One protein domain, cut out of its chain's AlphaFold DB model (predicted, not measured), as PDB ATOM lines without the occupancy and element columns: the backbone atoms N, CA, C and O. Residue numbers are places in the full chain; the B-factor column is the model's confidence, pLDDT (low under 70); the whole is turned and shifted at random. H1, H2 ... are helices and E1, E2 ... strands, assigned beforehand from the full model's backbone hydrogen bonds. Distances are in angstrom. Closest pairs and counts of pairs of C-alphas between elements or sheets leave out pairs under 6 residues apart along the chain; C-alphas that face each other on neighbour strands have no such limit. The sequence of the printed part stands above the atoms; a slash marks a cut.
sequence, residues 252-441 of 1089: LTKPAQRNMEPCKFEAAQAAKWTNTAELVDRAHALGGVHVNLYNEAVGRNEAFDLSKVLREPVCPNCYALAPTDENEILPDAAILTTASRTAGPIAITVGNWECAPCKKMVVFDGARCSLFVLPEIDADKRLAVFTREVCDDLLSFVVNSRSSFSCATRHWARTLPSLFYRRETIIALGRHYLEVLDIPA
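What this domain is: This is residues 252 to 441 of the 1089 residues of an uncharacterized protein of Porphyra umbilicalis (UniProt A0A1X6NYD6). A strongly twisted sheet of five strands curls like part of a barrel; the long helix H1 crosses one part of it and folds back as a helical hairpin with H2, while H3, H4 and H5 make a crossed cluster, with H5 packed over the edge strand E4. The turn of the helical hairpin, residues 284 to 289, sticks out, and the long link before E1 runs beside E2 at residues 310 to 311. The printed part has 190 residues, with five named helices and five named strands in the order H1 H2 E1 E2 E3 E4 E5 H3 H4 H5; the class is mixed, helices and strands. The sheet is mixed, in the order E3 E2 E1 E5 E4. The whole is compact, with a radius of gyration of the C-alphas of 16.9 A and spans of 49 by 47 by 36 A.

Where its parts are: Begin at residues 252 to 263, which hold no named element. Then find C-alpha 264 at (-24.952, 40.737, 3.246), where H1 begins; it runs 32.6 A to residue 286. H2 follows, residues 288 to 299, 16.5 A. Beyond residues 300 to 328, find C-alpha 329 at (-38.479, 45.846, -22.418): E1 runs from there to 337, 23.2 A, and bends by 54 degrees at residue 333. E2 is residues 346 to 355, 28.8 A, and the short strands E3, residues 360 to 362, E4, residues 371 to 377, and E5, residues 383 to 387, follow. H3 is residues 388 to 401, 19.6 A, and H4 is residues 405 to 415. H5, residues 423 to 436, runs 20.7 A to C-alpha 436 at (-34.043, 27.388, -6.390).

How they stand to each other: Look first at the sheet. E1, E2 and E3 form a meander, each strand the antiparallel neighbour of the one before: N 334 and O 348 are 2.9 A apart, and N 362 and O 353 are 2.8 A apart, both within hydrogen-bond range. The pairing is staggered: E2 pairs with E1 over residues 346 to 353 and with E3 over 353 to 355. On its other side E1 is parallel to E5, with N 335 and O 383 at 2.8 A. E4 and E5 are an antiparallel hairpin, with N 372 and O 386 at 2.8 A. H1 is on the sheet at a height of 9.7 A and runs across the strands, at 81 degrees to E1 on the local plane. H2 is not on the sheet; it touches H1 at a shallow tilt of 20 degrees, opposite ways, with the C-alphas of Ala 283 and His 290 closest at 4.5 A. H5 is on the sheet at a height of 9.1 A, over E4, and the two make two layers, a helix on one face of a sheet. The hub is H3, which only grazes the sheet with residues 388 to 391. It touches H1 about perpendicular, at 75 degrees, with the C-alphas of Ala 270 and Glu 389 closest at 6.2 A. It touches H5 about perpendicular too, at 78 degrees, with the C-alphas of Leu 395 and Gly 430 closest at 6.7 A. It touches H4 at a steep tilt of 64 degrees, opposite ways, with the C-alphas of Val 398 and Phe 405 closest at 6.3 A. H4, not on the sheet, touches H5 at a steep tilt of 68 degrees, only just short of about perpendicular, with the C-alphas of Phe 405 and Ile 427 closest at 5.5 A. In H1, H2, H3 and H4 every O i to N i+4 pair is within hydrogen-bond range; in H5, 9 of 10 are.

The domain as a whole: The C-alphas farthest apart are those of Gly 288 and Ala 441, 51.9 A. The printed part has no cut. The link from H2 to E1, 29 residues, is long. Near the two ends, residues 258 to 259 pair in parallel with residues 437 to 438. The mean pLDDT of the printed part is 84.3; 21 residues are under 70, among them residues 376 to 380 and 413 to 418.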
ATOM      1  N   LEU A 252     -37.466  30.176 -22.571       86.44
ATOM      2  CA  LEU A 252     -37.313  31.032 -21.385       86.44
ATOM      3  C   LEU A 252     -35.939  30.834 -20.723       86.44
ATOM      4  O   LEU A 252     -35.339  29.752 -20.773       86.44
ATOM      5  N   THR A 253     -35.432  31.870 -20.060       86.50
ATOM      6  CA  THR A 253     -34.308  31.722 -19.128       86.50
ATOM      7  C   THR A 253     -34.703  30.869 -17.926       86.50
ATOM      8  O   THR A 253     -35.811  30.987 -17.411       86.50
ATOM      9  N   LYS A 254     -33.786  30.012 -17.461       82.56
ATOM     10  CA  LYS A 254     -33.999  29.232 -16.234       82.56
ATOM     11  C   LYS A 254     -33.922  30.155 -15.004       82.56
ATOM     12  O   LYS A 254     -33.089  31.063 -15.030       82.56
ATOM     13  N   PRO A 255     -34.713  29.899 -13.943       84.25
ATOM     14  CA  PRO A 255     -34.585  30.607 -12.672       84.25
ATOM     15  C   PRO A 255     -33.161  30.523 -12.117       84.25
ATOM     16  O   PRO A 255     -32.501  29.483 -12.237       84.25
ATOM     17  N   ALA A 256     -32.676  31.607 -11.515       86.06
ATOM     18  CA  ALA A 256     -31.332  31.625 -10.947       86.06
ATOM     19  C   ALA A 256     -31.304  30.912  -9.586       86.06
ATOM     20  O   ALA A 256     -32.179  31.119  -8.744       86.06
ATOM     21  N   GLN A 257     -30.265  30.107  -9.348       89.75
ATOM     22  CA  GLN A 257     -30.037  29.498  -8.034       89.75
ATOM     23  C   GLN A 257     -29.837  30.582  -6.961       89.75
ATOM     24  O   GLN A 257     -29.311  31.667  -7.225       89.75
ATOM     25  N   ARG A 258     -30.280  30.291  -5.742       91.06
ATOM     26  CA  ARG A 258     -30.308  31.186  -4.585       91.06
ATOM     27  C   ARG A 258     -29.430  30.611  -3.484       91.06
ATOM     28  O   ARG A 258     -29.442  29.410  -3.249       91.06
ATOM     29  N   ASN A 259     -28.711  31.469  -2.763       92.50
ATOM     30  CA  ASN A 259     -27.952  31.034  -1.588       92.50
ATOM     31  C   ASN A 259     -28.906  30.419  -0.545       92.50
ATOM     32  O   ASN A 259     -29.965  31.006  -0.315       92.50
ATOM     33  N   MET A 260     -28.540  29.315   0.125       92.31
ATOM     34  CA  MET A 260     -29.332  28.757   1.240       92.31
ATOM     35  C   MET A 260     -29.635  29.812   2.315       92.31
ATOM     36  O   MET A 260     -30.789  29.995   2.682       92.31
ATOM     37  N   GLU A 261     -28.611  30.542   2.763       90.38
ATOM     38  CA  GLU A 261     -28.738  31.712   3.639       90.38
ATOM     39  C   GLU A 261     -28.407  32.982   2.843       90.38
ATOM     40  O   GLU A 261     -27.419  32.988   2.105       90.38
ATOM     41  N   PRO A 262     -29.160  34.083   2.986       89.88
ATOM     42  CA  PRO A 262     -28.926  35.282   2.189       89.88
ATOM     43  C   PRO A 262     -27.602  35.954   2.569       89.88
ATOM     44  O   PRO A 262     -27.217  36.024   3.744       89.88
ATOM     45  N   CYS A 263     -26.891  36.481   1.572       88.75
ATOM     46  CA  CYS A 263     -25.653  37.230   1.785       88.75
ATOM     47  C   CYS A 263     -25.920  38.634   2.360       88.75
ATOM     48  O   CYS A 263     -27.058  39.101   2.442       88.75
ATOM     49  N   LYS A 264     -24.849  39.355   2.735       87.44
ATOM     50  CA  LYS A 264     -24.952  40.737   3.246       87.44
ATOM     51  C   LYS A 264     -25.668  41.672   2.263       87.44
ATOM     52  O   LYS A 264     -26.419  42.540   2.701       87.44
ATOM     53  N   PHE A 265     -25.445  41.490   0.960       88.81
ATOM     54  CA  PHE A 265     -26.095  42.284  -0.081       88.81
ATOM     55  C   PHE A 265     -27.597  41.986  -0.170       88.81
ATOM     56  O   PHE A 265     -28.386  42.920  -0.077       88.81
ATOM     57  N   GLU A 266     -27.995  40.714  -0.276       90.06
ATOM     58  CA  GLU A 266     -29.413  40.314  -0.306       90.06
ATOM     59  C   GLU A 266     -30.156  40.853   0.925       90.06
ATOM     60  O   GLU A 266     -31.172  41.527   0.796       90.06
ATOM     61  N   ALA A 267     -29.582  40.675   2.118       87.31
ATOM     62  CA  ALA A 267     -30.153  41.194   3.359       87.31
ATOM     63  C   ALA A 267     -30.357  42.720   3.346       87.31
ATOM     64  O   ALA A 267     -31.374  43.216   3.829       87.31
ATOM     65  N   ALA A 268     -29.397  43.473   2.802       87.19
ATOM     66  CA  ALA A 268     -29.503  44.926   2.697       87.19
ATOM     67  C   ALA A 268     -30.563  45.359   1.672       87.19
ATOM     68  O   ALA A 268     -31.295  46.314   1.927       87.19
ATOM     69  N   GLN A 269     -30.671  44.658   0.538       90.50
ATOM     70  CA  GLN A 269     -31.694  44.938  -0.474       90.50
ATOM     71  C   GLN A 269     -33.104  44.609   0.040       90.50
ATOM     72  O   GLN A 269     -34.011  45.413  -0.153       90.50
ATOM     73  N   ALA A 270     -33.291  43.489   0.748       88.12
ATOM     74  CA  ALA A 270     -34.570  43.153   1.379       88.12
ATOM     75  C   ALA A 270     -35.006  44.230   2.390       88.12
ATOM     76  O   ALA A 270     -36.111  44.756   2.288       88.12
ATOM     77  N   ALA A 271     -34.099  44.660   3.274       85.00
ATOM     78  CA  ALA A 271     -34.374  45.742   4.221       85.00
ATOM     79  C   ALA A 271     -34.707  47.072   3.520       85.00
ATOM     80  O   ALA A 271     -35.560  47.833   3.981       85.00
ATOM     81  N   LYS A 272     -34.057  47.355   2.384       91.25
ATOM     82  CA  LYS A 272     -34.362  48.525   1.556       91.25
ATOM     83  C   LYS A 272     -35.764  48.439   0.940       91.25
ATOM     84  O   LYS A 272     -36.458  49.454   0.903       91.25
ATOM     85  N   TRP A 273     -36.210  47.259   0.504       93.00
ATOM     86  CA  TRP A 273     -37.584  47.046   0.027       93.00
ATOM     87  C   TRP A 273     -38.610  47.263   1.133       93.00
ATOM     88  O   TRP A 273     -39.583  47.973   0.907       93.00
ATOM     89  N   THR A 274     -38.359  46.737   2.331       86.06
ATOM     90  CA  THR A 274     -39.196  46.974   3.516       86.06
ATOM     91  C   THR A 274     -39.315  48.473   3.822       86.06
ATOM     92  O   THR A 274     -40.423  48.994   3.910       86.06
ATOM     93  N   ASN A 275     -38.192  49.205   3.855       85.06
ATOM     94  CA  ASN A 275     -38.189  50.664   4.034       85.06
ATOM     95  C   ASN A 275     -38.946  51.401   2.912       85.06
ATOM     96  O   ASN A 275     -39.622  52.394   3.157       85.06
ATOM     97  N   THR A 276     -38.841  50.912   1.674       89.94
ATOM     98  CA  THR A 276     -39.563  51.475   0.524       89.94
ATOM     99  C   THR A 276     -41.069  51.296   0.690       89.94
ATOM    100  O   THR A 276     -41.805  52.260   0.514       89.94
ATOM    101  N   ALA A 277     -41.522  50.097   1.068       86.62
ATOM    102  CA  ALA A 277     -42.935  49.818   1.300       86.62
ATOM    103  C   ALA A 277     -43.514  50.710   2.399       86.62
ATOM    104  O   ALA A 277     -44.563  51.313   2.203       86.62
ATOM    105  N   GLU A 278     -42.787  50.873   3.505       83.50
ATOM    106  CA  GLU A 278     -43.180  51.769   4.591       83.50
ATOM    107  C   GLU A 278     -43.306  53.210   4.115       83.50
ATOM    108  O   GLU A 278     -44.363  53.803   4.281       83.50
ATOM    109  N   LEU A 279     -42.286  53.772   3.466       83.25
ATOM    110  CA  LEU A 279     -42.340  55.153   2.972       83.25
ATOM    111  C   LEU A 279     -43.471  55.390   1.961       83.25
ATOM    112  O   LEU A 279     -44.060  56.469   1.949       83.25
ATOM    113  N   VAL A 280     -43.784  54.399   1.127       84.44
ATOM    114  CA  VAL A 280     -44.853  54.479   0.123       84.44
ATOM    115  C   VAL A 280     -46.229  54.414   0.776       84.44
ATOM    116  O   VAL A 280     -47.070  55.264   0.496       84.44
ATOM    117  N   ASP A 281     -46.451  53.467   1.686       80.75
ATOM    118  CA  ASP A 281     -47.701  53.347   2.447       80.75
ATOM    119  C   ASP A 281     -47.999  54.636   3.230       80.75
ATOM    120  O   ASP A 281     -49.084  55.212   3.153       80.75
ATOM    121  N   ARG A 282     -46.960  55.181   3.861       75.50
ATOM    122  CA  ARG A 282     -46.948  56.475   4.545       75.50
ATOM    123  C   ARG A 282     -47.278  57.644   3.617       75.50
ATOM    124  O   ARG A 282     -48.120  58.481   3.945       75.50
ATOM    125  N   ALA A 283     -46.657  57.696   2.441       76.62
ATOM    126  CA  ALA A 283     -46.945  58.701   1.424       76.62
ATOM    127  C   ALA A 283     -48.404  58.635   0.939       76.62
ATOM    128  O   ALA A 283     -49.037  59.681   0.776       76.62
ATOM    129  N   HIS A 284     -48.955  57.428   0.774       75.94
ATOM    130  CA  HIS A 284     -50.357  57.217   0.415       75.94
ATOM    131  C   HIS A 284     -51.325  57.612   1.535       75.94
ATOM    132  O   HIS A 284     -52.339  58.253   1.262       75.94
ATOM    133  N   ALA A 285     -51.018  57.260   2.784       70.50
ATOM    134  CA  ALA A 285     -51.893  57.513   3.923       70.50
ATOM    135  C   ALA A 285     -51.876  58.984   4.378       70.50
ATOM    136  O   ALA A 285     -52.905  59.502   4.819       70.50
ATOM    137  N   LEU A 286     -50.714  59.646   4.314       67.69
ATOM    138  CA  LEU A 286     -50.454  60.919   5.005       67.69
ATOM    139  C   LEU A 286     -50.146  62.100   4.069       67.69
ATOM    140  O   LEU A 286     -50.155  63.255   4.502       67.69
ATOM    141  N   GLY A 287     -49.918  61.848   2.778       75.19
ATOM    142  CA  GLY A 287     -49.827  62.879   1.744       75.19
ATOM    143  C   GLY A 287     -48.477  63.608   1.643       75.19
ATOM    144  O   GLY A 287     -47.408  63.053   1.888       75.19
ATOM    145  N   GLY A 288     -48.518  64.872   1.197       65.00
ATOM    146  CA  GLY A 288     -47.413  65.548   0.492       65.00
ATOM    147  C   GLY A 288     -46.038  65.599   1.180       65.00
ATOM    148  O   GLY A 288     -45.027  65.476   0.494       65.00
ATOM    149  N   VAL A 289     -45.960  65.735   2.509       67.88
ATOM    150  CA  VAL A 289     -44.663  65.733   3.223       67.88
ATOM    151  C   VAL A 289     -43.994  64.358   3.138       67.88
ATOM    152  O   VAL A 289     -42.793  64.268   2.897       67.88
ATOM    153  N   HIS A 290     -44.776  63.284   3.237       67.38
ATOM    154  CA  HIS A 290     -44.280  61.909   3.185       67.38
ATOM    155  C   HIS A 290     -43.913  61.485   1.752       67.38
ATOM    156  O   HIS A 290     -42.960  60.733   1.562       67.38
ATOM    157  N   VAL A 291     -44.565  62.061   0.731       76.62
ATOM    158  CA  VAL A 291     -44.134  61.940  -0.678       76.62
ATOM    159  C   VAL A 291     -42.739  62.545  -0.883       76.62
ATOM    160  O   VAL A 291     -41.893  61.943  -1.544       76.62
ATOM    161  N   ASN A 292     -42.462  63.709  -0.283       77.31
ATOM    162  CA  ASN A 292     -41.133  64.323  -0.352       77.31
ATOM    163  C   ASN A 292     -40.082  63.485   0.384       77.31
ATOM    164  O   ASN A 292     -39.006  63.270  -0.162       77.31
ATOM    165  N   LEU A 293     -40.405  62.948   1.566       76.12
ATOM    166  CA  LEU A 293     -39.509  62.052   2.310       76.12
ATOM    167  C   LEU A 293     -39.170  60.781   1.520       76.12
ATOM    168  O   LEU A 293     -38.010  60.367   1.502       76.12
ATOM    169  N   TYR A 294     -40.151  60.191   0.830       84.69
ATOM    170  CA  TYR A 294     -39.917  59.080  -0.089       84.69
ATOM    171  C   TYR A 294     -38.968  59.489  -1.229       84.69
ATOM    172  O   TYR A 294     -37.946  58.836  -1.431       84.69
ATOM    173  N   ASN A 295     -39.234  60.606  -1.913       86.94
ATOM    174  CA  ASN A 295     -38.391  61.088  -3.013       86.94
ATOM    175  C   ASN A 295     -36.959  61.430  -2.560       86.94
ATOM    176  O   ASN A 295     -35.990  61.132  -3.258       86.94
ATOM    177  N   GLU A 296     -36.800  62.013  -1.373       86.62
ATOM    178  CA  GLU A 296     -35.493  62.267  -0.766       86.62
ATOM    179  C   GLU A 296     -34.760  60.968  -0.420       86.62
ATOM    180  O   GLU A 296     -33.563  60.846  -0.685       86.62
ATOM    181  N   ALA A 297     -35.462  59.979   0.144       84.75
ATOM    182  CA  ALA A 297     -34.895  58.667   0.435       84.75
ATOM    183  C   ALA A 297     -34.473  57.936  -0.851       84.75
ATOM    184  O   ALA A 297     -33.417  57.303  -0.874       84.75
ATOM    185  N   VAL A 298     -35.239  58.066  -1.941       91.75
ATOM    186  CA  VAL A 298     -34.844  57.595  -3.279       91.75
ATOM    187  C   VAL A 298     -33.572  58.313  -3.743       91.75
ATOM    188  O   VAL A 298     -32.613  57.653  -4.144       91.75
ATOM    189  N   GLY A 299     -33.505  59.643  -3.605       89.75
ATOM    190  CA  GLY A 299     -32.324  60.444  -3.946       89.75
ATOM    191  C   GLY A 299     -31.066  60.068  -3.150       89.75
ATOM    192  O   GLY A 299     -29.965  60.072  -3.698       89.75
ATOM    193  N   ARG A 300     -31.221  59.669  -1.880       90.94
ATOM    194  CA  ARG A 300     -30.142  59.143  -1.020       90.94
ATOM    195  C   ARG A 300     -29.852  57.651  -1.223       90.94
ATOM    196  O   ARG A 300     -28.989  57.105  -0.538       90.94
ATOM    197  N   ASN A 301     -30.540  56.983  -2.153       89.44
ATOM    198  CA  ASN A 301     -30.451  55.541  -2.407       89.44
ATOM    199  C   ASN A 301     -30.876  54.655  -1.207       89.44
ATOM    200  O   ASN A 301     -30.521  53.476  -1.136       89.44
ATOM    201  N   GLU A 302     -31.678  55.197  -0.290       88.00
ATOM    202  CA  GLU A 302     -32.236  54.519   0.891       88.00
ATOM    203  C   GLU A 302     -33.606  53.870   0.622       88.00
ATOM    204  O   GLU A 302     -34.038  53.013   1.390       88.00
ATOM    205  N   ALA A 303     -34.270  54.240  -0.477       91.06
ATOM    206  CA  ALA A 303     -35.501  53.629  -0.987       91.06
ATOM    207  C   ALA A 303     -35.364  53.288  -2.482       91.06
ATOM    208  O   ALA A 303     -34.454  53.779  -3.161       91.06
ATOM    209  N   PHE A 304     -36.197  52.376  -2.983       93.56
ATOM    210  CA  PHE A 304     -36.281  52.075  -4.412       93.56
ATOM    211  C   PHE A 304     -37.228  53.039  -5.111       93.56
ATOM    212  O   PHE A 304     -38.265  53.396  -4.567       93.56
ATOM    213  N   ASP A 305     -36.859  53.423  -6.327       92.94
ATOM    214  CA  ASP A 305     -37.698  54.231  -7.200       92.94
ATOM    215  C   ASP A 305     -38.717  53.337  -7.917       92.94
ATOM    216  O   ASP A 305     -38.368  52.624  -8.861       92.94
ATOM    217  N   LEU A 306     -39.964  53.352  -7.445       92.31
ATOM    218  CA  LEU A 306     -41.044  52.526  -7.988       92.31
ATOM    219  C   LEU A 306     -41.479  52.922  -9.408       92.31
ATOM    220  O   LEU A 306     -42.187  52.143 -10.044       92.31
ATOM    221  N   SER A 307     -41.063  54.083  -9.936       88.50
ATOM    222  CA  SER A 307     -41.376  54.446 -11.325       88.50
ATOM    223  C   SER A 307     -40.497  53.717 -12.344       88.50
ATOM    224  O   SER A 307     -40.736  53.825 -13.545       88.50
ATOM    225  N   LYS A 308     -39.447  53.018 -11.895       90.06
ATOM    226  CA  LYS A 308     -38.514  52.305 -12.771       90.06
ATOM    227  C   LYS A 308     -38.935  50.857 -12.969       90.06
ATOM    228  O   LYS A 308     -39.221  50.143 -12.011       90.06
ATOM    229  N   VAL A 309     -38.856  50.402 -14.217       91.38
ATOM    230  CA  VAL A 309     -39.053  48.992 -14.562       91.38
ATOM    231  C   VAL A 309     -37.850  48.173 -14.088       91.38
ATOM    232  O   VAL A 309     -36.719  48.385 -14.537       91.38
ATOM    233  N   LEU A 310     -38.087  47.222 -13.182       92.88
ATOM    234  CA  LEU A 310     -37.068  46.285 -12.711       92.88
ATOM    235  C   LEU A 310     -36.805  45.224 -13.780       92.88
ATOM    236  O   LEU A 310     -37.726  44.539 -14.202       92.88
ATOM    237  N   ARG A 311     -35.553  45.044 -14.199       91.50
ATOM    238  CA  ARG A 311     -35.181  44.064 -15.231       91.50
ATOM    239  C   ARG A 311     -33.889  43.354 -14.888       91.50
ATOM    240  O   ARG A 311     -33.037  43.913 -14.194       91.50
ATOM    241  N   GLU A 312     -33.705  42.157 -15.437       91.00
ATOM    242  CA  GLU A 312     -32.388  41.528 -15.414       91.00
ATOM    243  C   GLU A 312     -31.438  42.338 -16.306       91.00
ATOM    244  O   GLU A 312     -31.740  42.533 -17.483       91.00
ATOM    245  N   PRO A 313     -30.300  42.829 -15.794       89.62
ATOM    246  CA  PRO A 313     -29.404  43.693 -16.564       89.62
ATOM    247  C   PRO A 313     -28.558  42.917 -17.581       89.62
ATOM    248  O   PRO A 313     -27.951  43.524 -18.461       89.62
ATOM    249  N   VAL A 314     -28.486  41.588 -17.442       90.25
ATOM    250  CA  VAL A 314     -27.769  40.684 -18.344       90.25
ATOM    251  C   VAL A 314     -28.541  39.382 -18.518       90.25
ATOM    252  O   VAL A 314     -29.225  38.936 -17.600       90.25
ATOM    253  N   CYS A 315     -28.398  38.741 -19.674       88.69
ATOM    254  CA  CYS A 315     -28.934  37.408 -19.899       88.69
ATOM    255  C   CYS A 315     -28.178  36.395 -19.019       88.69
ATOM    256  O   CYS A 315     -26.963  36.261 -19.179       88.69
ATOM    257  N   PRO A 316     -28.849  35.602 -18.165       85.25
ATOM    258  CA  PRO A 316     -28.177  34.616 -17.312       85.25
ATOM    259  C   PRO A 316     -27.527  33.464 -18.097       85.25
ATOM    260  O   PRO A 316     -26.710  32.732 -17.551       85.25
ATOM    261  N   ASN A 317     -27.882  33.279 -19.375       85.44
ATOM    262  CA  ASN A 317     -27.380  32.178 -20.197       85.44
ATOM    263  C   ASN A 317     -26.137  32.542 -21.025       85.44
ATOM    264  O   ASN A 317     -25.259  31.705 -21.195       85.44
ATOM    265  N   CYS A 318     -26.086  33.750 -21.595       89.19
ATOM    266  CA  CYS A 318     -24.986  34.173 -22.476       89.19
ATOM    267  C   CYS A 318     -24.354  35.517 -22.094       89.19
ATOM    268  O   CYS A 318     -23.481  35.997 -22.810       89.19
ATOM    269  N   TYR A 319     -24.788  36.124 -20.985       89.25
ATOM    270  CA  TYR A 319     -24.270  37.385 -20.444       89.25
ATOM    271  C   TYR A 319     -24.403  38.610 -21.361       89.25
ATOM    272  O   TYR A 319     -23.810  39.649 -21.079       89.25
ATOM    273  N   ALA A 320     -25.216  38.528 -22.420       91.00
ATOM    274  CA  ALA A 320     -25.590  39.692 -23.219       91.00
ATOM    275  C   ALA A 320     -26.245  40.761 -22.332       91.00
ATOM    276  O   ALA A 320     -27.045  40.422 -21.460       91.00
ATOM    277  N   LEU A 321     -25.901  42.032 -22.542       92.38
ATOM    278  CA  LEU A 321     -26.495  43.152 -21.811       92.38
ATOM    279  C   LEU A 321     -27.964  43.328 -22.211       92.38
ATOM    280  O   LEU A 321     -28.321  43.113 -23.369       92.38
ATOM    281  N   ALA A 322     -28.794  43.737 -21.253       90.19
ATOM    282  CA  ALA A 322     -30.171  44.121 -21.534       90.19
ATOM    283  C   ALA A 322     -30.228  45.341 -22.475       90.19
ATOM    284  O   ALA A 322     -29.320  46.181 -22.431       90.19
ATOM    285  N   PRO A 323     -31.303  45.485 -23.270       90.56
ATOM    286  CA  PRO A 323     -31.529  46.657 -24.101       90.56
ATOM    287  C   PRO A 323     -31.405  47.981 -23.344       90.56
ATOM    288  O   PRO A 323     -31.791  48.113 -22.172       90.56
ATOM    289  N   THR A 324     -30.858  48.980 -24.037       87.50
ATOM    290  CA  THR A 324     -30.848  50.370 -23.567       87.50
ATOM    291  C   THR A 324     -32.150  51.093 -23.893       87.50
ATOM    292  O   THR A 324     -32.510  52.003 -23.152       87.50
ATOM    293  N   ASP A 325     -32.841  50.700 -24.970       87.88
ATOM    294  CA  ASP A 325     -34.170  51.213 -25.315       87.88
ATOM    295  C   ASP A 325     -35.225  50.583 -24.395       87.88
ATOM    296  O   ASP A 325     -35.328  49.359 -24.292       87.88
ATOM    297  N   GLU A 326     -36.003  51.416 -23.705       83.56
ATOM    298  CA  GLU A 326     -37.056  50.950 -22.802       83.56
ATOM    299  C   GLU A 326     -38.237  50.318 -23.544       83.56
ATOM    300  O   GLU A 326     -38.928  49.483 -22.966       83.56
ATOM    301  N   ASN A 327     -38.429  50.632 -24.831       84.88
ATOM    302  CA  ASN A 327     -39.477  50.021 -25.656       84.88
ATOM    303  C   ASN A 327     -39.192  48.548 -25.992       84.88
ATOM    304  O   ASN A 327     -40.101  47.811 -26.366       84.88
ATOM    305  N   GLU A 328     -37.935  48.112 -25.860       86.44
ATOM    306  CA  GLU A 328     -37.526  46.713 -26.044       86.44
ATOM    307  C   GLU A 328     -37.707  45.873 -24.766       86.44
ATOM    308  O   GLU A 328     -37.454  44.665 -24.759       86.44
ATOM    309  N   ILE A 329     -38.147  46.504 -23.675       89.88
ATOM    310  CA  ILE A 329     -38.479  45.846 -22.418       89.88
ATOM    311  C   ILE A 329     -39.988  45.658 -22.379       89.88
ATOM    312  O   ILE A 329     -40.752  46.602 -22.540       89.88
ATOM    313  N   LEU A 330     -40.412  44.428 -22.129       89.56
ATOM    314  CA  LEU A 330     -41.804  44.028 -22.018       89.56
ATOM    315  C   LEU A 330     -42.227  44.101 -20.541       89.56
ATOM    316  O   LEU A 330     -41.789  43.253 -19.757       89.56
ATOM    317  N   PRO A 331     -43.015  45.111 -20.127       89.50
ATOM    318  CA  PRO A 331     -43.360  45.307 -18.727       89.50
ATOM    319  C   PRO A 331     -44.542  44.429 -18.296       89.50
ATOM    320  O   PRO A 331     -45.586  44.418 -18.943       89.50
ATOM    321  N   ASP A 332     -44.416  43.778 -17.144       88.81
ATOM    322  CA  ASP A 332     -45.508  43.158 -16.400       88.81
ATOM    323  C   ASP A 332     -45.767  43.945 -15.107       88.81
ATOM    324  O   ASP A 332     -44.843  44.340 -14.383       88.81
ATOM    325  N   ALA A 333     -47.044  44.144 -14.786       90.19
ATOM    326  CA  ALA A 333     -47.445  44.650 -13.481       90.19
ATOM    327  C   ALA A 333     -47.258  43.559 -12.418       90.19
ATOM    328  O   ALA A 333     -47.577  42.388 -12.639       90.19
ATOM    329  N   ALA A 334     -46.763  43.946 -11.248       91.12
ATOM    330  CA  ALA A 334     -46.469  43.025 -10.166       91.12
ATOM    331  C   ALA A 334     -46.799  43.640  -8.804       91.12
ATOM    332  O   ALA A 334     -46.711  44.854  -8.613       91.12
ATOM    333  N   ILE A 335     -47.169  42.790  -7.849       91.19
ATOM    334  CA  ILE A 335     -47.410  43.180  -6.460       91.19
ATOM    335  C   ILE A 335     -46.321  42.586  -5.581       91.19
ATOM    336  O   ILE A 335     -46.168  41.367  -5.505       91.19
ATOM    337  N   LEU A 336     -45.567  43.467  -4.927       92.62
ATOM    338  CA  LEU A 336     -44.461  43.121  -4.053       92.62
ATOM    339  C   LEU A 336     -44.909  43.064  -2.592       92.62
ATOM    340  O   LEU A 336     -45.293  44.070  -1.998       92.62
ATOM    341  N   THR A 337     -44.755  41.887  -1.996       90.38
ATOM    342  CA  THR A 337     -44.915  41.654  -0.560       90.38
ATOM    343  C   THR A 337     -43.562  41.697   0.142       90.38
ATOM    344  O   THR A 337     -42.628  40.958  -0.195       90.38
ATOM    345  N   THR A 338     -43.459  42.571   1.142       86.75
ATOM    346  CA  THR A 338     -42.257  42.749   1.967       86.75
ATOM    347  C   THR A 338     -42.456  42.160   3.360       86.75
ATOM    348  O   THR A 338     -43.563  41.770   3.724       86.75
ATOM    349  N   ALA A 339     -41.379  42.085   4.142       77.31
ATOM    350  CA  ALA A 339     -41.452  41.660   5.537       77.31
ATOM    351  C   ALA A 339     -42.000  42.761   6.469       77.31
ATOM    352  O   ALA A 339     -42.071  42.547   7.683       77.31
ATOM    353  N   SER A 340     -42.371  43.934   5.925       76.00
ATOM    354  CA  SER A 340     -42.932  45.021   6.723       76.00
ATOM    355  C   SER A 340     -44.190  44.549   7.435       76.00
ATOM    356  O   SER A 340     -45.080  43.922   6.859       76.00
ATOM    357  N   ARG A 341     -44.244  44.861   8.726       68.94
ATOM    358  CA  ARG A 341     -45.404  44.591   9.571       68.94
ATOM    359  C   ARG A 341     -46.371  45.766   9.585       68.94
ATOM    360  O   ARG A 341     -47.502  45.567  10.001       68.94
ATOM    361  N   THR A 342     -45.929  46.929   9.099       61.94
ATOM    362  CA  THR A 342     -46.669  48.196   9.099       61.94
ATOM    363  C   THR A 342     -47.230  48.583   7.738       61.94
ATOM    364  O   THR A 342     -48.209  49.315   7.695       61.94
ATOM    365  N   ALA A 343     -46.616  48.126   6.644       69.19
ATOM    366  CA  ALA A 343     -46.978  48.523   5.287       69.19
ATOM    367  C   ALA A 343     -47.647  47.386   4.513       69.19
ATOM    368  O   ALA A 343     -47.233  46.228   4.618       69.19
ATOM    369  N   GLY A 344     -48.652  47.730   3.708       77.12
ATOM    370  CA  GLY A 344     -49.261  46.792   2.770       77.12
ATOM    371  C   GLY A 344     -48.352  46.457   1.574       77.12
ATOM    372  O   GLY A 344     -47.277  47.039   1.399       77.12
ATOM    373  N   PRO A 345     -48.774  45.511   0.717       86.62
ATOM    374  CA  PRO A 345     -48.071  45.200  -0.527       86.62
ATOM    375  C   PRO A 345     -48.007  46.408  -1.473       86.62
ATOM    376  O   PRO A 345     -48.982  47.147  -1.610       86.62
ATOM    377  N   ILE A 346     -46.878  46.587  -2.165       91.06
ATOM    378  CA  ILE A 346     -46.653  47.723  -3.075       91.06
ATOM    379  C   ILE A 346     -46.671  47.296  -4.542       91.06
ATOM    380  O   ILE A 346     -46.193  46.218  -4.897       91.06
ATOM    381  N   ALA A 347     -47.210  48.154  -5.408       91.88
ATOM    382  CA  ALA A 347     -47.206  47.930  -6.849       91.88
ATOM    383  C   ALA A 347     -45.831  48.253  -7.450       91.88
ATOM    384  O   ALA A 347     -45.262  49.311  -7.185       91.88
ATOM    385  N   ILE A 348     -45.314  47.342  -8.273       94.25
ATOM    386  CA  ILE A 348     -44.054  47.486  -9.004       94.25
ATOM    387  C   ILE A 348     -44.238  47.067 -10.467       94.25
ATOM    388  O   ILE A 348     -45.197  46.376 -10.820       94.25
ATOM    389  N   THR A 349     -43.298  47.456 -11.326       93.00
ATOM    390  CA  THR A 349     -43.244  47.001 -12.722       93.00
ATOM    391  C   THR A 349     -41.971  46.198 -12.945       93.00
ATOM    392  O   THR A 349     -40.872  46.673 -12.651       93.00
ATOM    393  N   VAL A 350     -42.115  44.978 -13.459       92.12
ATOM    394  CA  VAL A 350     -40.994  44.101 -13.821       92.12
ATOM    395  C   VAL A 350     -40.911  43.975 -15.336       92.12
ATOM    396  O   VAL A 350     -41.917  44.101 -16.016       92.12
ATOM    397  N   GLY A 351     -39.717  43.780 -15.880       90.81
ATOM    398  CA  GLY A 351     -39.453  43.836 -17.311       90.81
ATOM    399  C   GLY A 351     -38.781  42.573 -17.825       90.81
ATOM    400  O   GLY A 351     -37.696  42.210 -17.359       90.81
ATOM    401  N   ASN A 352     -39.397  41.953 -18.827       90.88
ATOM    402  CA  ASN A 352     -38.831  40.853 -19.602       90.88
ATOM    403  C   ASN A 352     -38.220  41.398 -20.900       90.88
ATOM    404  O   ASN A 352     -38.643  42.440 -21.388       90.88
ATOM    405  N   TRP A 353     -37.235  40.723 -21.487       92.12
ATOM    406  CA  TRP A 353     -36.635  41.193 -22.744       92.12
ATOM    407  C   TRP A 353     -36.053  40.064 -23.594       92.12
ATOM    408  O   TRP A 353     -35.793  38.955 -23.122       92.12
ATOM    409  N   GLU A 354     -35.861  40.344 -24.879       91.19
ATOM    410  CA  GLU A 354     -35.396  39.375 -25.867       91.19
ATOM    411  C   GLU A 354     -33.868  39.327 -25.960       91.19
ATOM    412  O   GLU A 354     -33.214  40.270 -26.398       91.19
ATOM    413  N   CYS A 355     -33.271  38.184 -25.624       91.25
ATOM    414  CA  CYS A 355     -31.848  37.958 -25.819       91.25
ATOM    415  C   CYS A 355     -31.572  37.298 -27.178       91.25
ATOM    416  O   CYS A 355     -31.511  36.067 -27.289       91.25
ATOM    417  N   ALA A 356     -31.333  38.123 -28.202       88.06
ATOM    418  CA  ALA A 356     -31.043  37.675 -29.566       88.06
ATOM    419  C   ALA A 356     -29.869  36.670 -29.688       88.06
ATOM    420  O   ALA A 356     -30.037  35.676 -30.398       88.06
ATOM    421  N   PRO A 357     -28.723  36.827 -28.982       91.00
ATOM    422  CA  PRO A 357     -27.580  35.915 -29.132       91.00
ATOM    423  C   PRO A 357     -27.872  34.446 -28.809       91.00
ATOM    424  O   PRO A 357     -27.361  33.557 -29.482       91.00
ATOM    425  N   CYS A 358     -28.695  34.173 -27.793       90.06
ATOM    426  CA  CYS A 358     -29.042  32.805 -27.395       90.06
ATOM    427  C   CYS A 358     -30.504  32.439 -27.665       90.06
ATOM    428  O   CYS A 358     -30.933  31.374 -27.224       90.06
ATOM    429  N   LYS A 359     -31.254  33.309 -28.360       89.50
ATOM    430  CA  LYS A 359     -32.684  33.146 -28.666       89.50
ATOM    431  C   LYS A 359     -33.500  32.771 -27.425       89.50
ATOM    432  O   LYS A 359     -34.230  31.777 -27.410       89.50
ATOM    433  N   LYS A 360     -33.315  33.536 -26.343       89.00
ATOM    434  CA  LYS A 360     -34.061  33.334 -25.092       89.00
ATOM    435  C   LYS A 360     -34.824  34.574 -24.668       89.00
ATOM    436  O   LYS A 360     -34.292  35.677 -24.754       89.00
ATOM    437  N   MET A 361     -36.026  34.367 -24.143       89.94
ATOM    438  CA  MET A 361     -36.747  35.381 -23.378       89.94
ATOM    439  C   MET A 361     -36.138  35.446 -21.981       89.94
ATOM    440  O   MET A 361     -36.181  34.461 -21.238       89.94
ATOM    441  N   VAL A 362     -35.538  36.582 -21.641       89.94
ATOM    442  CA  VAL A 362     -35.014  36.849 -20.303       89.94
ATOM    443  C   VAL A 362     -36.172  37.303 -19.435       89.94
ATOM    444  O   VAL A 362     -36.686  38.407 -19.603       89.94
ATOM    445  N   VAL A 363     -36.590  36.414 -18.540       89.75
ATOM    446  CA  VAL A 363     -37.653  36.674 -17.571       89.75
ATOM    447  C   VAL A 363     -37.054  37.315 -16.327       89.75
ATOM    448  O   VAL A 363     -35.994  36.883 -15.866       89.75
ATOM    449  N   PHE A 364     -37.730  38.325 -15.774       90.44
ATOM    450  CA  PHE A 364     -37.334  38.894 -14.490       90.44
ATOM    451  C   PHE A 364     -37.463  37.852 -13.373       90.44
ATOM    452  O   PHE A 364     -38.556  37.381 -13.068       90.44
ATOM    453  N   ASP A 365     -36.335  37.503 -12.758       87.06
ATOM    454  CA  ASP A 365     -36.247  36.478 -11.715       87.06
ATOM    455  C   ASP A 365     -36.019  37.112 -10.330       87.06
ATOM    456  O   ASP A 365     -36.410  36.554  -9.303       87.06
ATOM    457  N   GLY A 366     -35.431  38.312 -10.284       90.44
ATOM    458  CA  GLY A 366     -35.371  39.146  -9.081       90.44
ATOM    459  C   GLY A 366     -34.194  38.853  -8.149       90.44
ATOM    460  O   GLY A 366     -34.033  39.546  -7.140       90.44
ATOM    461  N   ALA A 367     -33.318  37.904  -8.500       88.69
ATOM    462  CA  ALA A 367     -32.174  37.465  -7.691       88.69
ATOM    463  C   ALA A 367     -31.315  38.632  -7.199       88.69
ATOM    464  O   ALA A 367     -31.004  38.769  -6.016       88.69
ATOM    465  N   ARG A 368     -30.963  39.520  -8.134       86.19
ATOM    466  CA  ARG A 368     -30.091  40.676  -7.900       86.19
ATOM    467  C   ARG A 368     -30.771  41.790  -7.110       86.19
ATOM    468  O   ARG A 368     -30.089  42.657  -6.575       86.19
ATOM    469  N   CYS A 369     -32.095  41.762  -7.036       90.44
ATOM    470  CA  CYS A 369     -32.901  42.715  -6.287       90.44
ATOM    471  C   CYS A 369     -33.337  42.152  -4.931       90.44
ATOM    472  O   CYS A 369     -34.084  42.823  -4.225       90.44
ATOM    473  N   SER A 370     -32.877  40.950  -4.555       92.19
ATOM    474  CA  SER A 370     -33.342  40.236  -3.364       92.19
ATOM    475  C   SER A 370     -34.858  39.996  -3.372       92.19
ATOM    476  O   SER A 370     -35.523  40.089  -2.334       92.19
ATOM    477  N   LEU A 371     -35.387  39.694  -4.558       94.31
ATOM    478  CA  LEU A 371     -36.782  39.373  -4.820       94.31
ATOM    479  C   LEU A 371     -36.916  37.939  -5.354       94.31
ATOM    480  O   LEU A 371     -35.972  37.343  -5.887       94.31
ATOM    481  N   PHE A 372     -38.116  37.400  -5.209       93.38
ATOM    482  CA  PHE A 372     -38.541  36.130  -5.763       93.38
ATOM    483  C   PHE A 372     -39.898  36.317  -6.435       93.38
ATOM    484  O   PHE A 372     -40.843  36.803  -5.813       93.38
ATOM    485  N   VAL A 373     -39.978  35.952  -7.709       90.75
ATOM    486  CA  VAL A 373     -41.206  36.047  -8.496       90.75
ATOM    487  C   VAL A 373     -41.893  34.690  -8.476       90.75
ATOM    488  O   VAL A 373     -41.335  33.699  -8.943       90.75
ATOM    489  N   LEU A 374     -43.111  34.647  -7.946       87.25
ATOM    490  CA  LEU A 374     -43.999  33.509  -8.113       87.25
ATOM    491  C   LEU A 374     -44.900  33.814  -9.319       87.25
ATOM    492  O   LEU A 374     -45.650  34.791  -9.269       87.25
ATOM    493  N   PRO A 375     -44.848  33.019 -10.403       72.50
ATOM    494  CA  PRO A 375     -45.688  33.229 -11.575       72.50
ATOM    495  C   PRO A 375     -47.123  32.754 -11.309       72.50
ATOM    496  O   PRO A 375     -47.637  31.827 -11.933       72.50
ATOM    497  N   GLU A 376     -47.766  33.395 -10.343       67.94
ATOM    498  CA  GLU A 376     -49.185  33.286 -10.065       67.94
ATOM    499  C   GLU A 376     -49.807  34.638 -10.382       67.94
ATOM    500  O   GLU A 376     -49.356  35.683  -9.912       67.94
ATOM    501  N   ILE A 377     -50.787  34.592 -11.274       65.56
ATOM    502  CA  ILE A 377     -51.411  35.749 -11.888       65.56
ATOM    503  C   ILE A 377     -52.719  35.973 -11.129       65.56
ATOM    504  O   ILE A 377     -53.600  35.110 -11.149       65.56
ATOM    505  N   ASP A 378     -52.826  37.094 -10.415       67.38
ATOM    506  CA  ASP A 378     -54.077  37.466  -9.749       67.38
ATOM    507  C   ASP A 378     -55.179  37.820 -10.773       67.38
ATOM    508  O   ASP A 378     -54.960  37.813 -11.986       67.38
ATOM    509  N   ALA A 379     -56.398  38.111 -10.303       66.50
ATOM    510  CA  ALA A 379     -57.520  38.446 -11.191       66.50
ATOM    511  C   ALA A 379     -57.227  39.649 -12.118       66.50
ATOM    512  O   ALA A 379     -57.774  39.714 -13.219       66.50
ATOM    513  N   ASP A 380     -56.315  40.539 -11.709       69.25
ATOM    514  CA  ASP A 380     -55.879  41.734 -12.443       69.25
ATOM    515  C   ASP A 380     -54.658  41.475 -13.341       69.25
ATOM    516  O   ASP A 380     -54.037  42.394 -13.876       69.25
ATOM    517  N   LYS A 381     -54.308  40.205 -13.523       74.31
ATOM    518  CA  LYS A 381     -53.156  39.724 -14.275       74.31
ATOM    519  C   LYS A 381     -51.780  40.153 -13.753       74.31
ATOM    520  O   LYS A 381     -50.816  40.181 -14.520       74.31
ATOM    521  N   ARG A 382     -51.660  40.466 -12.463       83.38
ATOM    522  CA  ARG A 382     -50.398  40.908 -11.855       83.38
ATOM    523  C   ARG A 382     -49.615  39.729 -11.298       83.38
ATOM    524  O   ARG A 382     -50.193  38.794 -10.749       83.38
ATOM    525  N   LEU A 383     -48.291  39.805 -11.406       87.38
ATOM    526  CA  LEU A 383     -47.379  38.813 -10.836       87.38
ATOM    527  C   LEU A 383     -47.244  38.992  -9.319       87.38
ATOM    528  O   LEU A 383     -47.112  40.114  -8.826       87.38
ATOM    529  N   ALA A 384     -47.203  37.883  -8.581       89.06
ATOM    530  CA  ALA A 384     -46.885  37.886  -7.157       89.06
ATOM    531  C   ALA A 384     -45.363  37.908  -6.940       89.06
ATOM    532  O   ALA A 384     -44.643  36.997  -7.351       89.06
ATOM    533  N   VAL A 385     -44.859  38.943  -6.271       92.38
ATOM    534  CA  VAL A 385     -43.430  39.103  -5.982       92.38
ATOM    535  C   VAL A 385     -43.230  39.188  -4.479       92.38
ATOM    536  O   VAL A 385     -43.964  39.864  -3.767       92.38
ATOM    537  N   PHE A 386     -42.210  38.504  -3.983       92.75
ATOM    538  CA  PHE A 386     -41.889  38.447  -2.566       92.75
ATOM    539  C   PHE A 386     -40.450  38.887  -2.357       92.75
ATOM    540  O   PHE A 386     -39.563  38.567  -3.148       92.75
ATOM    541  N   THR A 387     -40.186  39.616  -1.278       93.31
ATOM    542  CA  THR A 387     -38.799  39.802  -0.837       93.31
ATOM    543  C   THR A 387     -38.206  38.468  -0.379       93.31
ATOM    544  O   THR A 387     -38.894  37.627   0.197       93.31
ATOM    545  N   ARG A 388     -36.898  38.301  -0.581       90.75
ATOM    546  CA  ARG A 388     -36.100  37.177  -0.064       90.75
ATOM    547  C   ARG A 388     -36.367  36.890   1.418       90.75
ATOM    548  O   ARG A 388     -36.470  35.733   1.803       90.75
ATOM    549  N   GLU A 389     -36.482  37.943   2.224       86.56
ATOM    550  CA  GLU A 389     -36.736  37.854   3.665       86.56
ATOM    551  C   GLU A 389     -38.075  37.178   3.970       86.56
ATOM    552  O   GLU A 389     -38.119  36.270   4.790       86.56
ATOM    553  N   VAL A 390     -39.140  37.525   3.238       86.00
ATOM    554  CA  VAL A 390     -40.446  36.856   3.356       86.00
ATOM    555  C   VAL A 390     -40.324  35.369   3.006       86.00
ATOM    556  O   VAL A 390     -40.825  34.515   3.733       86.00
ATOM    557  N   CYS A 391     -39.622  35.026   1.925       90.38
ATOM    558  CA  CYS A 391     -39.420  33.629   1.534       90.38
ATOM    559  C   CYS A 391     -38.625  32.823   2.580       90.38
ATOM    560  O   CYS A 391     -38.985  31.684   2.884       90.38
ATOM    561  N   ASP A 392     -37.570  33.406   3.153       86.25
ATOM    562  CA  ASP A 392     -36.783  32.773   4.218       86.25
ATOM    563  C   ASP A 392     -37.607  32.611   5.504       86.25
ATOM    564  O   ASP A 392     -37.573  31.543   6.119       86.25
ATOM    565  N   ASP A 393     -38.403  33.617   5.877       81.88
ATOM    566  CA  ASP A 393     -39.315  33.561   7.024       81.88
ATOM    567  C   ASP A 393     -40.340  32.427   6.879       81.88
ATOM    568  O   ASP A 393     -40.665  31.762   7.865       81.88
ATOM    569  N   LEU A 394     -40.810  32.148   5.656       82.81
ATOM    570  CA  LEU A 394     -41.746  31.052   5.381       82.81
ATOM    571  C   LEU A 394     -41.124  29.701   5.721       82.81
ATOM    572  O   LEU A 394     -41.702  28.899   6.457       82.81
ATOM    573  N   LEU A 395     -39.940  29.444   5.164       85.50
ATOM    574  CA  LEU A 395     -39.236  28.181   5.353       85.50
ATOM    575  C   LEU A 395     -38.751  28.027   6.794       85.50
ATOM    576  O   LEU A 395     -38.881  26.949   7.375       85.50
ATOM    577  N   SER A 396     -38.251  29.114   7.384       80.75
ATOM    578  CA  SER A 396     -37.838  29.184   8.783       80.75
ATOM    579  C   SER A 396     -39.004  28.869   9.715       80.75
ATOM    580  O   SER A 396     -38.864  28.016  10.592       80.75
ATOM    581  N   PHE A 397     -40.184  29.463   9.490       77.69
ATOM    582  CA  PHE A 397     -41.388  29.138  10.251       77.69
ATOM    583  C   PHE A 397     -41.696  27.648  10.145       77.69
ATOM    584  O   PHE A 397     -41.814  26.984  11.170       77.69
ATOM    585  N   VAL A 398     -41.778  27.101   8.930       78.56
ATOM    586  CA  VAL A 398     -42.123  25.691   8.707       78.56
ATOM    587  C   VAL A 398     -41.146  24.758   9.429       78.56
ATOM    588  O   VAL A 398     -41.584  23.871  10.163       78.56
ATOM    589  N   VAL A 399     -39.836  24.987   9.301       78.56
ATOM    590  CA  VAL A 399     -38.802  24.135   9.911       78.56
ATOM    591  C   VAL A 399     -38.728  24.301  11.434       78.56
ATOM    592  O   VAL A 399     -38.642  23.301  12.147       78.56
ATOM    593  N   ASN A 400     -38.786  25.529  11.956       72.75
ATOM    594  CA  ASN A 400     -38.620  25.807  13.391       72.75
ATOM    595  C   ASN A 400     -39.870  25.471  14.198       72.75
ATOM    596  O   ASN A 400     -39.778  24.842  15.250       72.75
ATOM    597  N   SER A 401     -41.046  25.834  13.683       67.94
ATOM    598  CA  SER A 401     -42.322  25.489  14.321       67.94
ATOM    599  C   SER A 401     -42.712  24.025  14.106       67.94
ATOM    600  O   SER A 401     -43.646  23.545  14.746       67.94
ATOM    601  N   ARG A 402     -41.985  23.303  13.238       74.81
ATOM    602  CA  ARG A 402     -42.275  21.918  12.843       74.81
ATOM    603  C   ARG A 402     -43.712  21.776  12.334       74.81
ATOM    604  O   ARG A 402     -44.445  20.880  12.746       74.81
ATOM    605  N   SER A 403     -44.116  22.722  11.491       75.19
ATOM    606  CA  SER A 403     -45.502  22.910  11.064       75.19
ATOM    607  C   SER A 403     -45.643  22.813   9.544       75.19
ATOM    608  O   SER A 403     -44.721  22.404   8.844       75.19
ATOM    609  N   SER A 404     -46.822  23.152   9.022       77.81
ATOM    610  CA  SER A 404     -47.114  23.120   7.588       77.81
ATOM    611  C   SER A 404     -47.073  24.509   6.948       77.81
ATOM    612  O   SER A 404     -47.283  25.520   7.623       77.81
ATOM    613  N   PHE A 405     -46.904  24.561   5.623       80.25
ATOM    614  CA  PHE A 405     -47.111  25.791   4.848       80.25
ATOM    615  C   PHE A 405     -48.497  26.408   5.098       80.25
ATOM    616  O   PHE A 405     -48.613  27.625   5.191       80.25
ATOM    617  N   SER A 406     -49.533  25.588   5.309       76.62
ATOM    618  CA  SER A 406     -50.888  26.050   5.644       76.62
ATOM    619  C   SER A 406     -50.952  26.791   6.982       76.62
ATOM    620  O   SER A 406     -51.642  27.802   7.114       76.62
ATOM    621  N   CYS A 407     -50.232  26.300   7.993       70.06
ATOM    622  CA  CYS A 407     -50.123  26.975   9.283       70.06
ATOM    623  C   CYS A 407     -49.332  28.281   9.153       70.06
ATOM    624  O   CYS A 407     -49.718  29.283   9.754       70.06
ATOM    625  N   ALA A 408     -48.288  28.290   8.316       72.81
ATOM    626  CA  ALA A 408     -47.538  29.500   7.999       72.81
ATOM    627  C   ALA A 408     -48.430  30.563   7.337       72.81
ATOM    628  O   ALA A 408     -48.394  31.717   7.751       72.81
ATOM    629  N   THR A 409     -49.317  30.174   6.408       75.25
ATOM    630  CA  THR A 409     -50.309  31.087   5.809       75.25
ATOM    631  C   THR A 409     -51.172  31.758   6.876       75.25
ATOM    632  O   THR A 409     -51.323  32.975   6.865       75.25
ATOM    633  N   ARG A 410     -51.719  30.988   7.829       67.56
ATOM    634  CA  ARG A 410     -52.553  31.541   8.916       67.56
ATOM    635  C   ARG A 410     -51.761  32.477   9.826       67.56
ATOM    636  O   ARG A 410     -52.289  33.493  10.267       67.56
ATOM    637  N   HIS A 411     -50.510  32.133  10.123       68.00
ATOM    638  CA  HIS A 411     -49.628  32.984  10.914       68.00
ATOM    639  C   HIS A 411     -49.329  34.304  10.191       68.00
ATOM    640  O   HIS A 411     -49.412  35.375  10.791       68.00
ATOM    641  N   TRP A 412     -49.046  34.251   8.893       70.06
ATOM    642  CA  TRP A 412     -48.804  35.435   8.079       70.06
ATOM    643  C   TRP A 412     -50.041  36.298   7.886       70.06
ATOM    644  O   TRP A 412     -49.927  37.508   8.004       70.06
ATOM    645  N   ALA A 413     -51.227  35.712   7.712       65.94
ATOM    646  CA  ALA A 413     -52.475  36.474   7.637       65.94
ATOM    647  C   ALA A 413     -52.737  37.325   8.896       65.94
ATOM    648  O   ALA A 413     -53.433  38.330   8.830       65.94
ATOM    649  N   ARG A 414     -52.164  36.939  10.047       62.88
ATOM    650  CA  ARG A 414     -52.242  37.700  11.307       62.88
ATOM    651  C   ARG A 414     -51.103  38.698  11.506       62.88
ATOM    652  O   ARG A 414     -51.199  39.546  12.386       62.88
ATOM    653  N   THR A 415     -49.998  38.545  10.780       58.31
ATOM    654  CA  THR A 415     -48.747  39.266  11.061       58.31
ATOM    655  C   THR A 415     -48.263  40.131   9.902       58.31
ATOM    656  O   THR A 415     -47.430  40.996  10.134       58.31
ATOM    657  N   LEU A 416     -48.722  39.920   8.669       64.12
ATOM    658  CA  LEU A 416     -48.451  40.784   7.518       64.12
ATOM    659  C   LEU A 416     -49.729  41.573   7.189       64.12
ATOM    660  O   LEU A 416     -50.771  40.942   6.981       64.12
ATOM    661  N   PRO A 417     -49.681  42.918   7.141       61.75
ATOM    662  CA  PRO A 417     -50.822  43.733   6.746       61.75
ATOM    663  C   PRO A 417     -51.344  43.331   5.374       61.75
ATOM    664  O   PRO A 417     -50.570  43.132   4.437       61.75
ATOM    665  N   SER A 418     -52.669  43.244   5.258       64.75
ATOM    666  CA  SER A 418     -53.350  43.085   3.971       64.75
ATOM    667  C   SER A 418     -52.853  41.890   3.143       64.75
ATOM    668  O   SER A 418     -52.850  41.953   1.915       64.75
ATOM    669  N   LEU A 419     -52.440  40.788   3.787       71.50
ATOM    670  CA  LEU A 419     -52.091  39.555   3.080       71.50
ATOM    671  C   LEU A 419     -53.341  38.982   2.391       71.50
ATOM    672  O   LEU A 419     -54.197  38.379   3.032       71.50
ATOM    673  N   PHE A 420     -53.429  39.156   1.074       76.38
ATOM    674  CA  PHE A 420     -54.589  38.758   0.267       76.38
ATOM    675  C   PHE A 420     -54.389  37.436  -0.497       76.38
ATOM    676  O   PHE A 420     -55.267  37.011  -1.248       76.38
ATOM    677  N   TYR A 421     -53.237  36.776  -0.333       79.44
ATOM    678  CA  TYR A 421     -52.940  35.519  -1.020       79.44
ATOM    679  C   TYR A 421     -53.690  34.336  -0.418       79.44
ATOM    680  O   TYR A 421     -53.842  34.209   0.800       79.44
ATOM    681  N   ARG A 422     -54.102  33.414  -1.292       80.00
ATOM    682  CA  ARG A 422     -54.710  32.153  -0.873       80.00
ATOM    683  C   ARG A 422     -53.650  31.228  -0.283       80.00
ATOM    684  O   ARG A 422     -52.450  31.353  -0.532       80.00
ATOM    685  N   ARG A 423     -54.106  30.243   0.486       79.62
ATOM    686  CA  ARG A 423     -53.240  29.202   1.052       79.62
ATOM    687  C   ARG A 423     -52.451  28.475  -0.037       79.62
ATOM    688  O   ARG A 423     -51.268  28.205   0.145       79.62
ATOM    689  N   GLU A 424     -53.094  28.180  -1.160       82.50
ATOM    690  CA  GLU A 424     -52.494  27.491  -2.302       82.50
ATOM    691  C   GLU A 424     -51.300  28.278  -2.869       82.50
ATOM    692  O   GLU A 424     -50.258  27.679  -3.136       82.50
ATOM    693  N   THR A 425     -51.403  29.610  -2.922       84.12
ATOM    694  CA  THR A 425     -50.337  30.524  -3.357       84.12
ATOM    695  C   THR A 425     -49.118  30.464  -2.441       84.12
ATOM    696  O   THR A 425     -47.984  30.352  -2.896       84.12
ATOM    697  N   ILE A 426     -49.326  30.470  -1.120       85.81
ATOM    698  CA  ILE A 426     -48.222  30.389  -0.149       85.81
ATOM    699  C   ILE A 426     -47.569  28.999  -0.154       85.81
ATOM    700  O   ILE A 426     -46.351  28.877  -0.001       85.81
ATOM    701  N   ILE A 427     -48.350  27.938  -0.379       85.50
ATOM    702  CA  ILE A 427     -47.805  26.591  -0.594       85.50
ATOM    703  C   ILE A 427     -46.949  26.567  -1.868       85.50
ATOM    704  O   ILE A 427     -45.847  26.016  -1.845       85.50
ATOM    705  N   ALA A 428     -47.422  27.161  -2.967       86.56
ATOM    706  CA  ALA A 428     -46.663  27.267  -4.210       86.56
ATOM    707  C   ALA A 428     -45.365  28.066  -4.007       86.56
ATOM    708  O   ALA A 428     -44.299  27.579  -4.383       86.56
ATOM    709  N   LEU A 429     -45.430  29.211  -3.317       89.56
ATOM    710  CA  LEU A 429     -44.270  30.020  -2.936       89.56
ATOM    711  C   LEU A 429     -43.203  29.175  -2.239       89.56
ATOM    712  O   LEU A 429     -42.064  29.129  -2.695       89.56
ATOM    713  N   GLY A 430     -43.574  28.465  -1.169       89.50
ATOM    714  CA  GLY A 430     -42.636  27.633  -0.419       89.50
ATOM    715  C   GLY A 430     -41.991  26.538  -1.273       89.50
ATOM    716  O   GLY A 430     -40.789  26.302  -1.170       89.50
ATOM    717  N   ARG A 431     -42.769  25.897  -2.152       88.12
ATOM    718  CA  ARG A 431     -42.288  24.823  -3.034       88.12
ATOM    719  C   ARG A 431     -41.330  25.332  -4.111       88.12
ATOM    720  O   ARG A 431     -40.238  24.789  -4.228       88.12
ATOM    721  N   HIS A 432     -41.716  26.367  -4.855       89.06
ATOM    722  CA  HIS A 432     -40.881  26.931  -5.920       89.06
ATOM    723  C   HIS A 432     -39.622  27.593  -5.365       89.06
ATOM    724  O   HIS A 432     -38.553  27.504  -5.964       89.06
ATOM    725  N   TYR A 433     -39.721  28.210  -4.188       92.19
ATOM    726  CA  TYR A 433     -38.562  28.794  -3.536       92.19
ATOM    727  C   TYR A 433     -37.546  27.730  -3.085       92.19
ATOM    728  O   TYR A 433     -36.351  27.881  -3.324       92.19
ATOM    729  N   LEU A 434     -38.002  26.601  -2.527       92.00
ATOM    730  CA  LEU A 434     -37.124  25.470  -2.181       92.00
ATOM    731  C   LEU A 434     -36.382  24.880  -3.388       92.00
ATOM    732  O   LEU A 434     -35.272  24.376  -3.230       92.00
ATOM    733  N   GLU A 435     -36.980  24.917  -4.580       89.56
ATOM    734  CA  GLU A 435     -36.376  24.373  -5.804       89.56
ATOM    735  C   GLU A 435     -35.170  25.189  -6.287       89.56
ATOM    736  O   GLU A 435     -34.257  24.623  -6.895       89.56
ATOM    737  N   VAL A 436     -35.139  26.493  -5.989       91.12
ATOM    738  CA  VAL A 436     -34.043  27.388  -6.390       91.12
ATOM    739  C   VAL A 436     -32.955  27.537  -5.329       91.12
ATOM    740  O   VAL A 436     -31.917  28.113  -5.636       91.12
ATOM    741  N   LEU A 437     -33.154  27.051  -4.101       93.12
ATOM    742  CA  LEU A 437     -32.127  27.112  -3.058       93.12
ATOM    743  C   LEU A 437     -31.001  26.104  -3.322       93.12
ATOM    744  O   LEU A 437     -31.224  24.892  -3.396       93.12
ATOM    745  N   ASP A 438     -29.776  26.616  -3.378       92.06
ATOM    746  CA  ASP A 438     -28.555  25.826  -3.376       92.06
ATOM    747  C   ASP A 438     -28.183  25.474  -1.939       92.06
ATOM    748  O   ASP A 438     -27.887  26.351  -1.123       92.06
ATOM    749  N   ILE A 439     -28.225  24.181  -1.625       93.56
ATOM    750  CA  ILE A 439     -27.856  23.643  -0.318       93.56
ATOM    751  C   ILE A 439     -26.399  23.169  -0.410       93.56
ATOM    752  O   ILE A 439     -26.147  22.152  -1.063       93.56
ATOM    753  N   PRO A 440     -25.435  23.833   0.258       93.31
ATOM    754  CA  PRO A 440     -24.030  23.479   0.112       93.31
ATOM    755  C   PRO A 440     -23.751  22.054   0.584       93.31
ATOM    756  O   PRO A 440     -23.989  21.720   1.745       93.31
ATOM    757  N   ALA A 441     -23.155  21.229  -0.278       92.56
ATOM    758  CA  ALA A 441     -22.829  19.835   0.029       92.56
ATOM    759  C   ALA A 441     -22.002  19.686   1.325       92.56
ATOM    760  O   ALA A 441     -22.225  18.760   2.105       92.56
TER     761      ALA A 441